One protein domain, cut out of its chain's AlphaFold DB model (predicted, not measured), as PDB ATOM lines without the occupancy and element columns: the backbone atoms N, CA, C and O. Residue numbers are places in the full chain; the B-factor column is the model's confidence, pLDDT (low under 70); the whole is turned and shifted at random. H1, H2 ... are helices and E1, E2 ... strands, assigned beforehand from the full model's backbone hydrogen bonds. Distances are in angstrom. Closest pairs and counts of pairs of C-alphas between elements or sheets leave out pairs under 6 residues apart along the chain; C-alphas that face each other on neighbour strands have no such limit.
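What this domain is: This is residues 77 to 153 of the 231 residues of an uncharacterized protein of Hymenobacter jeollabukensis (UniProt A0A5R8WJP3). A twisted antiparallel sheet, in the order E2 E1 E4 E3, has two helices over one face, H1 along the strands and H2 packed steeply on H1, making two layers. The printed part has 77 residues, with elements E1 E2 H1 H2 E3 E4 along it, class mixed. It is compact, radius of gyration of the C-alphas 11.4 A, spanning 29 by 26 by 21 A.

How they stand to each other: Start at the hairpin of E1, residues 84 to 87, and E2, residues 94 to 98, where N 86 and O 96 are 2.7 A apart. Next, H1, residues 101 to 112, touches H2, residues 117 to 128, closest at C-alphas 101 and 121, 5.5 A. E3, residues 134 to 137, and E4, residues 148 to 152, form a hairpin, with N 137 and O 148 2.8 A apart. H2 has every O i to N i+4 pair within hydrogen-bond range, H1 7 of 8.

Where its parts are: Find C-alpha 84 at (-12.073, 21.318, 23.909) and C-alpha 152 at (-11.793, 16.722, 24.834). H1 is 15.8 A long, H2 16.1 A.

The domain as a whole: The printed part has no cut and no long link. Residues 137 to 147, among others, are under pLDDT 70.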
ATOM      1  N   GLU A  77     -11.525  36.515  25.598       41.59
ATOM      2  CA  GLU A  77     -11.573  36.408  27.054       41.59
ATOM      3  C   GLU A  77     -10.810  35.137  27.460       41.59
ATOM      4  O   GLU A  77     -10.920  34.118  26.767       41.59
ATOM      5  N   PRO A  78      -9.982  35.177  28.515       48.94
ATOM      6  CA  PRO A  78      -9.259  34.004  28.980       48.94
ATOM      7  C   PRO A  78     -10.267  32.956  29.461       48.94
ATOM      8  O   PRO A  78     -10.661  32.915  30.623       48.94
ATOM      9  N   VAL A  79     -10.704  32.108  28.536       55.78
ATOM     10  CA  VAL A  79     -11.505  30.928  28.815       55.78
ATOM     11  C   VAL A  79     -10.569  29.951  29.520       55.78
ATOM     12  O   VAL A  79      -9.620  29.453  28.922       55.78
ATOM     13  N   LEU A  80     -10.792  29.743  30.818       60.50
ATOM     14  CA  LEU A  80      -9.950  28.892  31.673       60.50
ATOM     15  C   LEU A  80     -10.357  27.416  31.621       60.50
ATOM     16  O   LEU A  80      -9.706  26.567  32.222       60.50
ATOM     17  N   SER A  81     -11.454  27.116  30.933       65.12
ATOM     18  CA  SER A  81     -11.990  25.774  30.774       65.12
ATOM     19  C   SER A  81     -12.897  25.716  29.553       65.12
ATOM     20  O   SER A  81     -13.593  26.674  29.222       65.12
ATOM     21  N   GLY A  82     -12.917  24.578  28.875       65.81
ATOM     22  CA  GLY A  82     -13.788  24.358  27.733       65.81
ATOM     23  C   GLY A  82     -13.955  22.879  27.452       65.81
ATOM     24  O   GLY A  82     -13.169  22.062  27.927       65.81
ATOM     25  N   ALA A  83     -14.980  22.532  26.676       76.12
ATOM     26  CA  ALA A  83     -15.169  21.160  26.208       76.12
ATOM     27  C   ALA A  83     -13.973  20.649  25.375       76.12
ATOM     28  O   ALA A  83     -13.723  19.441  25.333       76.12
ATOM     29  N   PHE A  84     -13.233  21.571  24.750       77.50
ATOM     30  CA  PHE A  84     -12.073  21.318  23.909       77.50
ATOM     31  C   PHE A  84     -10.831  22.050  24.419       77.50
ATOM     32  O   PHE A  84     -10.890  23.207  24.844       77.50
ATOM     33  N   GLU A  85      -9.690  21.394  24.258       82.62
ATOM     34  CA  GLU A  85      -8.358  21.944  24.461       82.62
ATOM     35  C   GLU A  85      -7.559  21.836  23.171       82.62
ATOM     36  O   GLU A  85      -7.572  20.797  22.516       82.62
ATOM     37  N   VAL A  86      -6.847  22.895  22.805       78.56
ATOM     38  CA  VAL A  86      -6.181  23.007  21.512       78.56
ATOM     39  C   VAL A  86      -4.727  23.413  21.713       78.56
ATOM     40  O   VAL A  86      -4.439  24.497  22.221       78.56
ATOM     41  N   LEU A  87      -3.807  22.553  21.281       78.06
ATOM     42  CA  LEU A  87      -2.391  22.879  21.128       78.06
ATOM     43  C   LEU A  87      -2.150  23.312  19.689       78.06
ATOM     44  O   LEU A  87      -2.335  22.530  18.753       78.06
ATOM     45  N   VAL A  88      -1.735  24.562  19.520       73.88
ATOM     46  CA  VAL A  88      -1.521  25.172  18.208       73.88
ATOM     47  C   VAL A  88      -0.022  25.172  17.882       73.88
ATOM     48  O   VAL A  88       0.785  25.598  18.711       73.88
ATOM     49  N   PRO A  89       0.391  24.746  16.677       62.94
ATOM     50  CA  PRO A  89       1.799  24.745  16.305       62.94
ATOM     51  C   PRO A  89       2.360  26.168  16.271       62.94
ATOM     52  O   PRO A  89       1.697  27.116  15.856       62.94
ATOM     53  N   GLY A  90       3.603  26.316  16.731       58.25
ATOM     54  CA  GLY A  90       4.266  27.615  16.828       58.25
ATOM     55  C   GLY A  90       3.828  28.471  18.023       58.25
ATOM     56  O   GLY A  90       4.470  29.480  18.271       58.25
ATOM     57  N   GLN A  91       2.816  28.071  18.811       56.19
ATOM     58  CA  GLN A  91       2.370  28.794  20.020       56.19
ATOM     59  C   GLN A  91       3.116  28.408  21.308       56.19
ATOM     60  O   GLN A  91       2.679  28.739  22.412       56.19
ATOM     61  N   GLY A  92       4.250  27.718  21.173       62.88
ATOM     62  CA  GLY A  92       4.929  27.073  22.293       62.88
ATOM     63  C   GLY A  92       4.083  25.940  22.868       62.88
ATOM     64  O   GLY A  92       3.315  25.305  22.149       62.88
ATOM     65  N   ASP A  93       4.206  25.718  24.172       70.88
ATOM     66  CA  ASP A  93       3.461  24.676  24.876       70.88
ATOM     67  C   ASP A  93       2.055  25.140  25.319       70.88
ATOM     68  O   ASP A  93       1.385  24.462  26.094       70.88
ATOM     69  N   ARG A  94       1.585  26.308  24.865       74.00
ATOM     70  CA  ARG A  94       0.329  26.911  25.329       74.00
ATOM     71  C   ARG A  94      -0.898  26.132  24.850       74.00
ATOM     72  O   ARG A  94      -1.048  25.854  23.661       74.00
ATOM     73  N   VAL A  95      -1.819  25.882  25.777       78.31
ATOM     74  CA  VAL A  95      -3.132  25.278  25.529       78.31
ATOM     75  C   VAL A  95      -4.191  26.374  25.427       78.31
ATOM     76  O   VAL A  95      -4.260  27.279  26.263       78.31
ATOM     77  N   TYR A  96      -5.033  26.279  24.404       77.62
ATOM     78  CA  TYR A  96      -6.207  27.125  24.208       77.62
ATOM     79  C   TYR A  96      -7.478  26.339  24.514       77.62
ATOM     80  O   TYR A  96      -7.558  25.159  24.190       77.62
ATOM     81  N   PHE A  97      -8.481  26.990  25.093       76.44
ATOM     82  CA  PHE A  97      -9.762  26.360  25.400       76.44
ATOM     83  C   PHE A  97     -10.849  26.830  24.441       76.44
ATOM     84  O   PHE A  97     -10.901  28.003  24.067       76.44
ATOM     85  N   ALA A  98     -11.730  25.911  24.065       75.00
ATOM     86  CA  ALA A  98     -12.891  26.179  23.232       75.00
ATOM     87  C   ALA A  98     -14.099  25.391  23.751       75.00
ATOM     88  O   ALA A  98     -13.968  24.280  24.260       75.00
ATOM     89  N   GLN A  99     -15.290  25.971  23.630       75.69
ATOM     90  CA  GLN A  99     -16.542  25.336  24.049       75.69
ATOM     91  C   GLN A  99     -17.194  24.531  22.929       75.69
ATOM     92  O   GLN A  99     -17.927  23.585  23.204       75.69
ATOM     93  N   THR A 100     -16.927  24.886  21.672       79.00
ATOM     94  CA  THR A 100     -17.548  24.235  20.514       79.00
ATOM     95  C   THR A 100     -16.516  23.873  19.453       79.00
ATOM     96  O   THR A 100     -15.446  24.484  19.363       79.00
ATOM     97  N   SER A 101     -16.853  22.896  18.611       82.00
ATOM     98  CA  SER A 101     -16.017  22.489  17.481       82.00
ATOM     99  C   SER A 101     -15.788  23.639  16.494       82.00
ATOM    100  O   SER A 101     -14.685  23.781  15.978       82.00
ATOM    101  N   GLU A 102     -16.757  24.536  16.300       77.25
ATOM    102  CA  GLU A 102     -16.603  25.746  15.480       77.25
ATOM    103  C   GLU A 102     -15.524  26.679  16.025       77.25
ATOM    104  O   GLU A 102     -14.760  27.254  15.255       77.25
ATOM    105  N   GLN A 103     -15.446  26.848  17.346       73.94
ATOM    106  CA  GLN A 103     -14.409  27.677  17.961       73.94
ATOM    107  C   GLN A 103     -13.021  27.055  17.775       73.94
ATOM    108  O   GLN A 103     -12.075  27.776  17.456       73.94
ATOM    109  N   VAL A 104     -12.910  25.727  17.904       77.44
ATOM    110  CA  VAL A 104     -11.667  24.993  17.628       77.44
ATOM    111  C   VAL A 104     -11.243  25.185  16.178       77.44
ATOM    112  O   VAL A 104     -10.124  25.617  15.920       77.44
ATOM    113  N   ILE A 105     -12.131  24.906  15.224       79.06
ATOM    114  CA  ILE A 105     -11.803  24.993  13.801       79.06
ATOM    115  C   ILE A 105     -11.475  26.431  13.398       79.06
ATOM    116  O   ILE A 105     -10.487  26.633  12.704       79.06
ATOM    117  N   LYS A 106     -12.178  27.442  13.919       72.19
ATOM    118  CA  LYS A 106     -11.811  28.854  13.707       72.19
ATOM    119  C   LYS A 106     -10.434  29.201  14.266       72.19
ATOM    120  O   LYS A 106      -9.690  29.952  13.638       72.19
ATOM    121  N   LEU A 107     -10.084  28.681  15.445       72.88
ATOM    122  CA  LEU A 107      -8.751  28.859  16.019       72.88
ATOM    123  C   LEU A 107      -7.685  28.211  15.124       72.88
ATOM    124  O   LEU A 107      -6.673  28.838  14.820       72.88
ATOM    125  N   LEU A 108      -7.926  26.983  14.663       74.50
ATOM    126  CA  LEU A 108      -7.000  26.244  13.808       74.50
ATOM    127  C   LEU A 108      -6.870  26.849  12.407       74.50
ATOM    128  O   LEU A 108      -5.752  26.968  11.910       74.50
ATOM    129  N   ALA A 109      -7.967  27.293  11.792       68.69
ATOM    130  CA  ALA A 109      -7.976  27.927  10.474       68.69
ATOM    131  C   ALA A 109      -7.024  29.128  10.425       68.69
ATOM    132  O   ALA A 109      -6.220  29.246   9.501       68.69
ATOM    133  N   ARG A 110      -7.008  29.929  11.499       65.62
ATOM    134  CA  ARG A 110      -6.119  31.091  11.659       65.62
ATOM    135  C   ARG A 110      -4.640  30.742  11.829       65.62
ATOM    136  O   ARG A 110      -3.794  31.617  11.669       65.62
ATOM    137  N   CYS A 111      -4.322  29.502  12.203       64.56
ATOM    138  CA  CYS A 111      -2.971  29.116  12.614       64.56
ATOM    139  C   CYS A 111      -2.294  28.127  11.660       64.56
ATOM    140  O   CYS A 111      -1.082  28.190  11.478       64.56
ATOM    141  N   ILE A 112      -3.059  27.207  11.067       61.12
ATOM    142  CA  ILE A 112      -2.543  26.156  10.178       61.12
ATOM    143  C   ILE A 112      -3.219  26.120   8.804       61.12
ATOM    144  O   ILE A 112      -2.743  25.398   7.933       61.12
ATOM    145  N   GLY A 113      -4.266  26.922   8.581       57.19
ATOM    146  CA  GLY A 113      -5.010  26.972   7.323       57.19
ATOM    147  C   GLY A 113      -5.951  25.775   7.149       57.19
ATOM    148  O   GLY A 113      -5.520  24.627   7.048       57.19
ATOM    149  N   ILE A 114      -7.255  26.048   7.088       65.75
ATOM    150  CA  ILE A 114      -8.310  25.053   6.848       65.75
ATOM    151  C   ILE A 114      -9.088  25.482   5.602       65.75
ATOM    152  O   ILE A 114      -9.469  26.641   5.494       65.75
ATOM    153  N   GLN A 115      -9.284  24.567   4.647       61.34
ATOM    154  CA  GLN A 115      -9.942  24.879   3.370       61.34
ATOM    155  C   GLN A 115     -11.467  24.743   3.447       61.34
ATOM    156  O   GLN A 115     -12.182  25.562   2.877       61.34
ATOM    157  N   ASP A 116     -11.956  23.714   4.139       74.88
ATOM    158  CA  ASP A 116     -13.385  23.472   4.341       74.88
ATOM    159  C   ASP A 116     -13.683  23.416   5.841       74.88
ATOM    160  O   ASP A 116     -13.697  22.356   6.468       74.88
ATOM    161  N   GLU A 117     -13.872  24.596   6.437       77.38
ATOM    162  CA  GLU A 117     -14.186  24.710   7.862       77.38
ATOM    163  C   GLU A 117     -15.466  23.949   8.225       77.38
ATOM    164  O   GLU A 117     -15.526  23.332   9.284       77.38
ATOM    165  N   ALA A 118     -16.476  23.947   7.349       82.25
ATOM    166  CA  ALA A 118     -17.752  23.292   7.621       82.25
ATOM    167  C   ALA A 118     -17.591  21.769   7.710       82.25
ATOM    168  O   ALA A 118     -18.131  21.140   8.625       82.25
ATOM    169  N   TYR A 119     -16.810  21.184   6.800       82.62
ATOM    170  CA  TYR A 119     -16.473  19.766   6.849       82.62
ATOM    171  C   TYR A 119     -15.684  19.413   8.115       82.62
ATOM    172  O   TYR A 119     -16.056  18.474   8.821       82.62
ATOM    173  N   GLU A 120     -14.636  20.173   8.451       82.44
ATOM    174  CA  GLU A 120     -13.809  19.897   9.637       82.44
ATOM    175  C   GLU A 120     -14.594  20.057  10.946       82.44
ATOM    176  O   GLU A 120     -14.428  19.257  11.870       82.44
ATOM    177  N   VAL A 121     -15.504  21.037  11.017       86.19
ATOM    178  CA  VAL A 121     -16.436  21.180  12.145       86.19
ATOM    179  C   VAL A 121     -17.297  19.934  12.262       86.19
ATOM    180  O   VAL A 121     -17.359  19.344  13.336       86.19
ATOM    181  N   GLN A 122     -17.917  19.483  11.167       86.56
ATOM    182  CA  GLN A 122     -18.777  18.301  11.195       86.56
ATOM    183  C   GLN A 122     -18.019  17.046  11.654       86.56
ATOM    184  O   GLN A 122     -18.561  16.246  12.421       86.56
ATOM    185  N   GLN A 123     -16.772  16.866  11.205       83.62
ATOM    186  CA  GLN A 123     -15.939  15.742  11.639       83.62
ATOM    187  C   GLN A 123     -15.595  15.836  13.126       83.62
ATOM    188  O   GLN A 123     -15.763  14.855  13.849       83.62
ATOM    189  N   LEU A 124     -15.154  17.005  13.601       85.00
ATOM    190  CA  LEU A 124     -14.791  17.194  15.002       85.00
ATOM    191  C   LEU A 124     -16.001  17.032  15.932       85.00
ATOM    192  O   LEU A 124     -15.876  16.367  16.959       85.00
ATOM    193  N   THR A 125     -17.168  17.562  15.557       87.25
ATOM    194  CA  THR A 125     -18.419  17.392  16.310       87.25
ATOM    195  C   THR A 125     -18.772  15.911  16.430       87.25
ATOM    196  O   THR A 125     -18.942  15.409  17.538       87.25
ATOM    197  N   ARG A 126     -18.770  15.173  15.310       84.62
ATOM    198  CA  ARG A 126     -19.059  13.729  15.305       84.62
ATOM    199  C   ARG A 126     -18.088  12.935  16.184       84.62
ATOM    200  O   ARG A 126     -18.486  11.976  16.837       84.62
ATOM    201  N   LEU A 127     -16.807  13.304  16.186       81.19
ATOM    202  CA  LEU A 127     -15.798  12.653  17.024       81.19
ATOM    203  C   LEU A 127     -16.020  12.953  18.514       81.19
ATOM    204  O   LEU A 127     -15.878  12.054  19.341       81.19
ATOM    205  N   ALA A 128     -16.403  14.187  18.849       81.44
ATOM    206  CA  ALA A 128     -16.618  14.639  20.222       81.44
ATOM    207  C   ALA A 128     -17.914  14.109  20.864       81.44
ATOM    208  O   ALA A 128     -17.971  13.985  22.086       81.44
ATOM    209  N   GLU A 129     -18.930  13.753  20.073       79.94
ATOM    210  CA  GLU A 129     -20.211  13.206  20.558       79.94
ATOM    211  C   GLU A 129     -20.076  11.839  21.251       79.94
ATOM    212  O   GLU A 129     -20.924  11.458  22.058       79.94
ATOM    213  N   GLY A 130     -19.025  11.077  20.934       64.50
ATOM    214  CA  GLY A 130     -18.903   9.692  21.373       64.50
ATOM    215  C   GLY A 130     -18.115   9.487  22.664       64.50
ATOM    216  O   GLY A 130     -18.500   8.634  23.466       64.50
ATOM    217  N   ARG A 131     -16.958  10.155  22.816       65.06
ATOM    218  CA  ARG A 131     -15.909   9.876  23.828       65.06
ATOM    219  C   ARG A 131     -14.932  11.059  23.936       65.06
ATOM    220  O   ARG A 131     -14.905  11.881  23.024       65.06
ATOM    221  N   PRO A 132     -14.076  11.112  24.979       75.31
ATOM    222  CA  PRO A 132     -12.875  11.939  24.960       75.31
ATOM    223  C   PRO A 132     -12.074  11.713  23.674       75.31
ATOM    224  O   PRO A 132     -11.834  10.574  23.266       75.31
ATOM    225  N   VAL A 133     -11.682  12.809  23.043       76.88
ATOM    226  CA  VAL A 133     -10.986  12.849  21.761       76.88
ATOM    227  C   VAL A 133      -9.533  13.248  22.009       76.88
ATOM    228  O   VAL A 133      -9.274  14.104  22.848       76.88
ATOM    229  N   ASP A 134      -8.605  12.628  21.280       81.25
ATOM    230  CA  ASP A 134      -7.229  13.094  21.059       81.25
ATOM    231  C   ASP A 134      -6.980  12.999  19.554       81.25
ATOM    232  O   ASP A 134      -6.776  11.911  19.005       81.25
ATOM    233  N   VAL A 135      -7.128  14.125  18.860       75.62
ATOM    234  CA  VAL A 135      -7.023  14.178  17.402       75.62
ATOM    235  C   VAL A 135      -5.941  15.149  16.991       75.62
ATOM    236  O   VAL A 135      -5.856  16.287  17.449       75.62
ATOM    237  N   ARG A 136      -5.136  14.683  16.040       74.56
ATOM    238  CA  ARG A 136      -4.096  15.461  15.388       74.56
ATOM    239  C   ARG A 136      -4.625  16.048  14.086       74.56
ATOM    240  O   ARG A 136      -4.885  15.316  13.133       74.56
ATOM    241  N   PHE A 137      -4.688  17.370  14.023       69.94
ATOM    242  CA  PHE A 137      -5.042  18.115  12.824       69.94
ATOM    243  C   PHE A 137      -3.782  18.499  12.046       69.94
ATOM    244  O   PHE A 137      -2.814  19.023  12.601       69.94
ATOM    245  N   ARG A 138      -3.803  18.222  10.741       59.53
ATOM    246  CA  ARG A 138      -2.760  18.616   9.779       59.53
ATOM    247  C   ARG A 138      -3.203  19.734   8.830       59.53
ATOM    248  O   ARG A 138      -2.417  20.126   7.983       59.53
ATOM    249  N   GLY A 139      -4.442  20.218   8.972       56.34
ATOM    250  CA  GLY A 139      -5.124  20.992   7.937       56.34
ATOM    251  C   GLY A 139      -5.431  20.102   6.730       56.34
ATOM    252  O   GLY A 139      -4.613  19.282   6.318       56.34
ATOM    253  N   SER A 140      -6.619  20.236   6.150       54.47
ATOM    254  CA  SER A 140      -7.019  19.451   4.978       54.47
ATOM    255  C   SER A 140      -6.080  19.704   3.783       54.47
ATOM    256  O   SER A 140      -5.865  18.789   2.995       54.47
ATOM    257  N   PHE A 141      -5.448  20.891   3.703       52.88
ATOM    258  CA  PHE A 141      -4.418  21.253   2.707       52.88
ATOM    259  C   PHE A 141      -3.368  22.309   3.184       52.88
ATOM    260  O   PHE A 141      -2.721  22.945   2.354       52.88
ATOM    261  N   GLY A 142      -3.157  22.534   4.492       37.34
ATOM    262  CA  GLY A 142      -2.390  23.687   5.016       37.34
ATOM    263  C   GLY A 142      -1.006  23.370   5.616       37.34
ATOM    264  O   GLY A 142      -0.893  22.521   6.487       37.34
ATOM    265  N   ILE A 143       0.038  24.071   5.141       39.84
ATOM    266  CA  ILE A 143       1.453  24.092   5.597       39.84
ATOM    267  C   ILE A 143       2.048  22.715   5.967       39.84
ATOM    268  O   ILE A 143       1.919  22.226   7.090       39.84
ATOM    269  N   VAL A 144       2.831  22.128   5.053       39.09
ATOM    270  CA  VAL A 144       3.634  20.918   5.320       39.09
ATOM    271  C   VAL A 144       4.497  21.120   6.577       39.09
ATOM    272  O   VAL A 144       5.488  21.844   6.546       39.09
ATOM    273  N   GLY A 145       4.126  20.460   7.679       43.72
ATOM    274  CA  GLY A 145       4.929  20.377   8.906       43.72
ATOM    275  C   GLY A 145       4.289  20.933  10.182       43.72
ATOM    276  O   GLY A 145       4.803  20.640  11.261       43.72
ATOM    277  N   ALA A 146       3.170  21.661  10.108       54.00
ATOM    278  CA  ALA A 146       2.490  22.192  11.292       54.00
ATOM    279  C   ALA A 146       1.376  21.241  11.771       54.00
ATOM    280  O   ALA A 146       0.539  20.796  10.991       54.00
ATOM    281  N   LEU A 147       1.388  20.882  13.056       63.78
ATOM    282  CA  LEU A 147       0.438  19.945  13.662       63.78
ATOM    283  C   LEU A 147      -0.264  20.627  14.815       63.78
ATOM    284  O   LEU A 147       0.413  21.107  15.722       63.78
ATOM    285  N   ALA A 148      -1.588  20.607  14.801       73.38
ATOM    286  CA  ALA A 148      -2.365  20.949  15.977       73.38
ATOM    287  C   ALA A 148      -2.916  19.689  16.639       73.38
ATOM    288  O   ALA A 148      -3.172  18.686  15.967       73.38
ATOM    289  N   TYR A 149      -3.108  19.751  17.951       80.31
ATOM    290  CA  TYR A 149      -3.749  18.686  18.714       80.31
ATOM    291  C   TYR A 149      -4.998  19.234  19.376       80.31
ATOM    292  O   TYR A 149      -4.969  20.336  19.923       80.31
ATOM    293  N   VAL A 150      -6.081  18.470  19.304       82.31
ATOM    294  CA  VAL A 150      -7.356  18.793  19.933       82.31
ATOM    295  C   VAL A 150      -7.709  17.668  20.888       82.31
ATOM    296  O   VAL A 150      -7.806  16.511  20.473       82.31
ATOM    297  N   TYR A 151      -7.922  18.029  22.147       83.31
ATOM    298  CA  TYR A 151      -8.330  17.119  23.205       83.31
ATOM    299  C   TYR A 151      -9.729  17.476  23.705       83.31
ATOM    300  O   TYR A 151     -10.078  18.653  23.753       83.31
ATOM    301  N   THR A 152     -10.523  16.489  24.118       82.50
ATOM    302  CA  THR A 152     -11.793  16.722  24.834       82.50
ATOM    303  C   THR A 152     -11.869  15.907  26.116       82.50
ATOM    304  O   THR A 152     -11.161  14.910  26.279       82.50
ATOM    305  N   GLY A 153     -12.724  16.341  27.049       70.69
ATOM    306  CA  GLY A 153     -13.003  15.604  28.289       70.69
ATOM    307  C   GLY A 153     -11.801  15.457  29.229       70.69
ATOM    308  O   GLY A 153     -11.802  14.577  30.087       70.69
TER     309      GLY A 153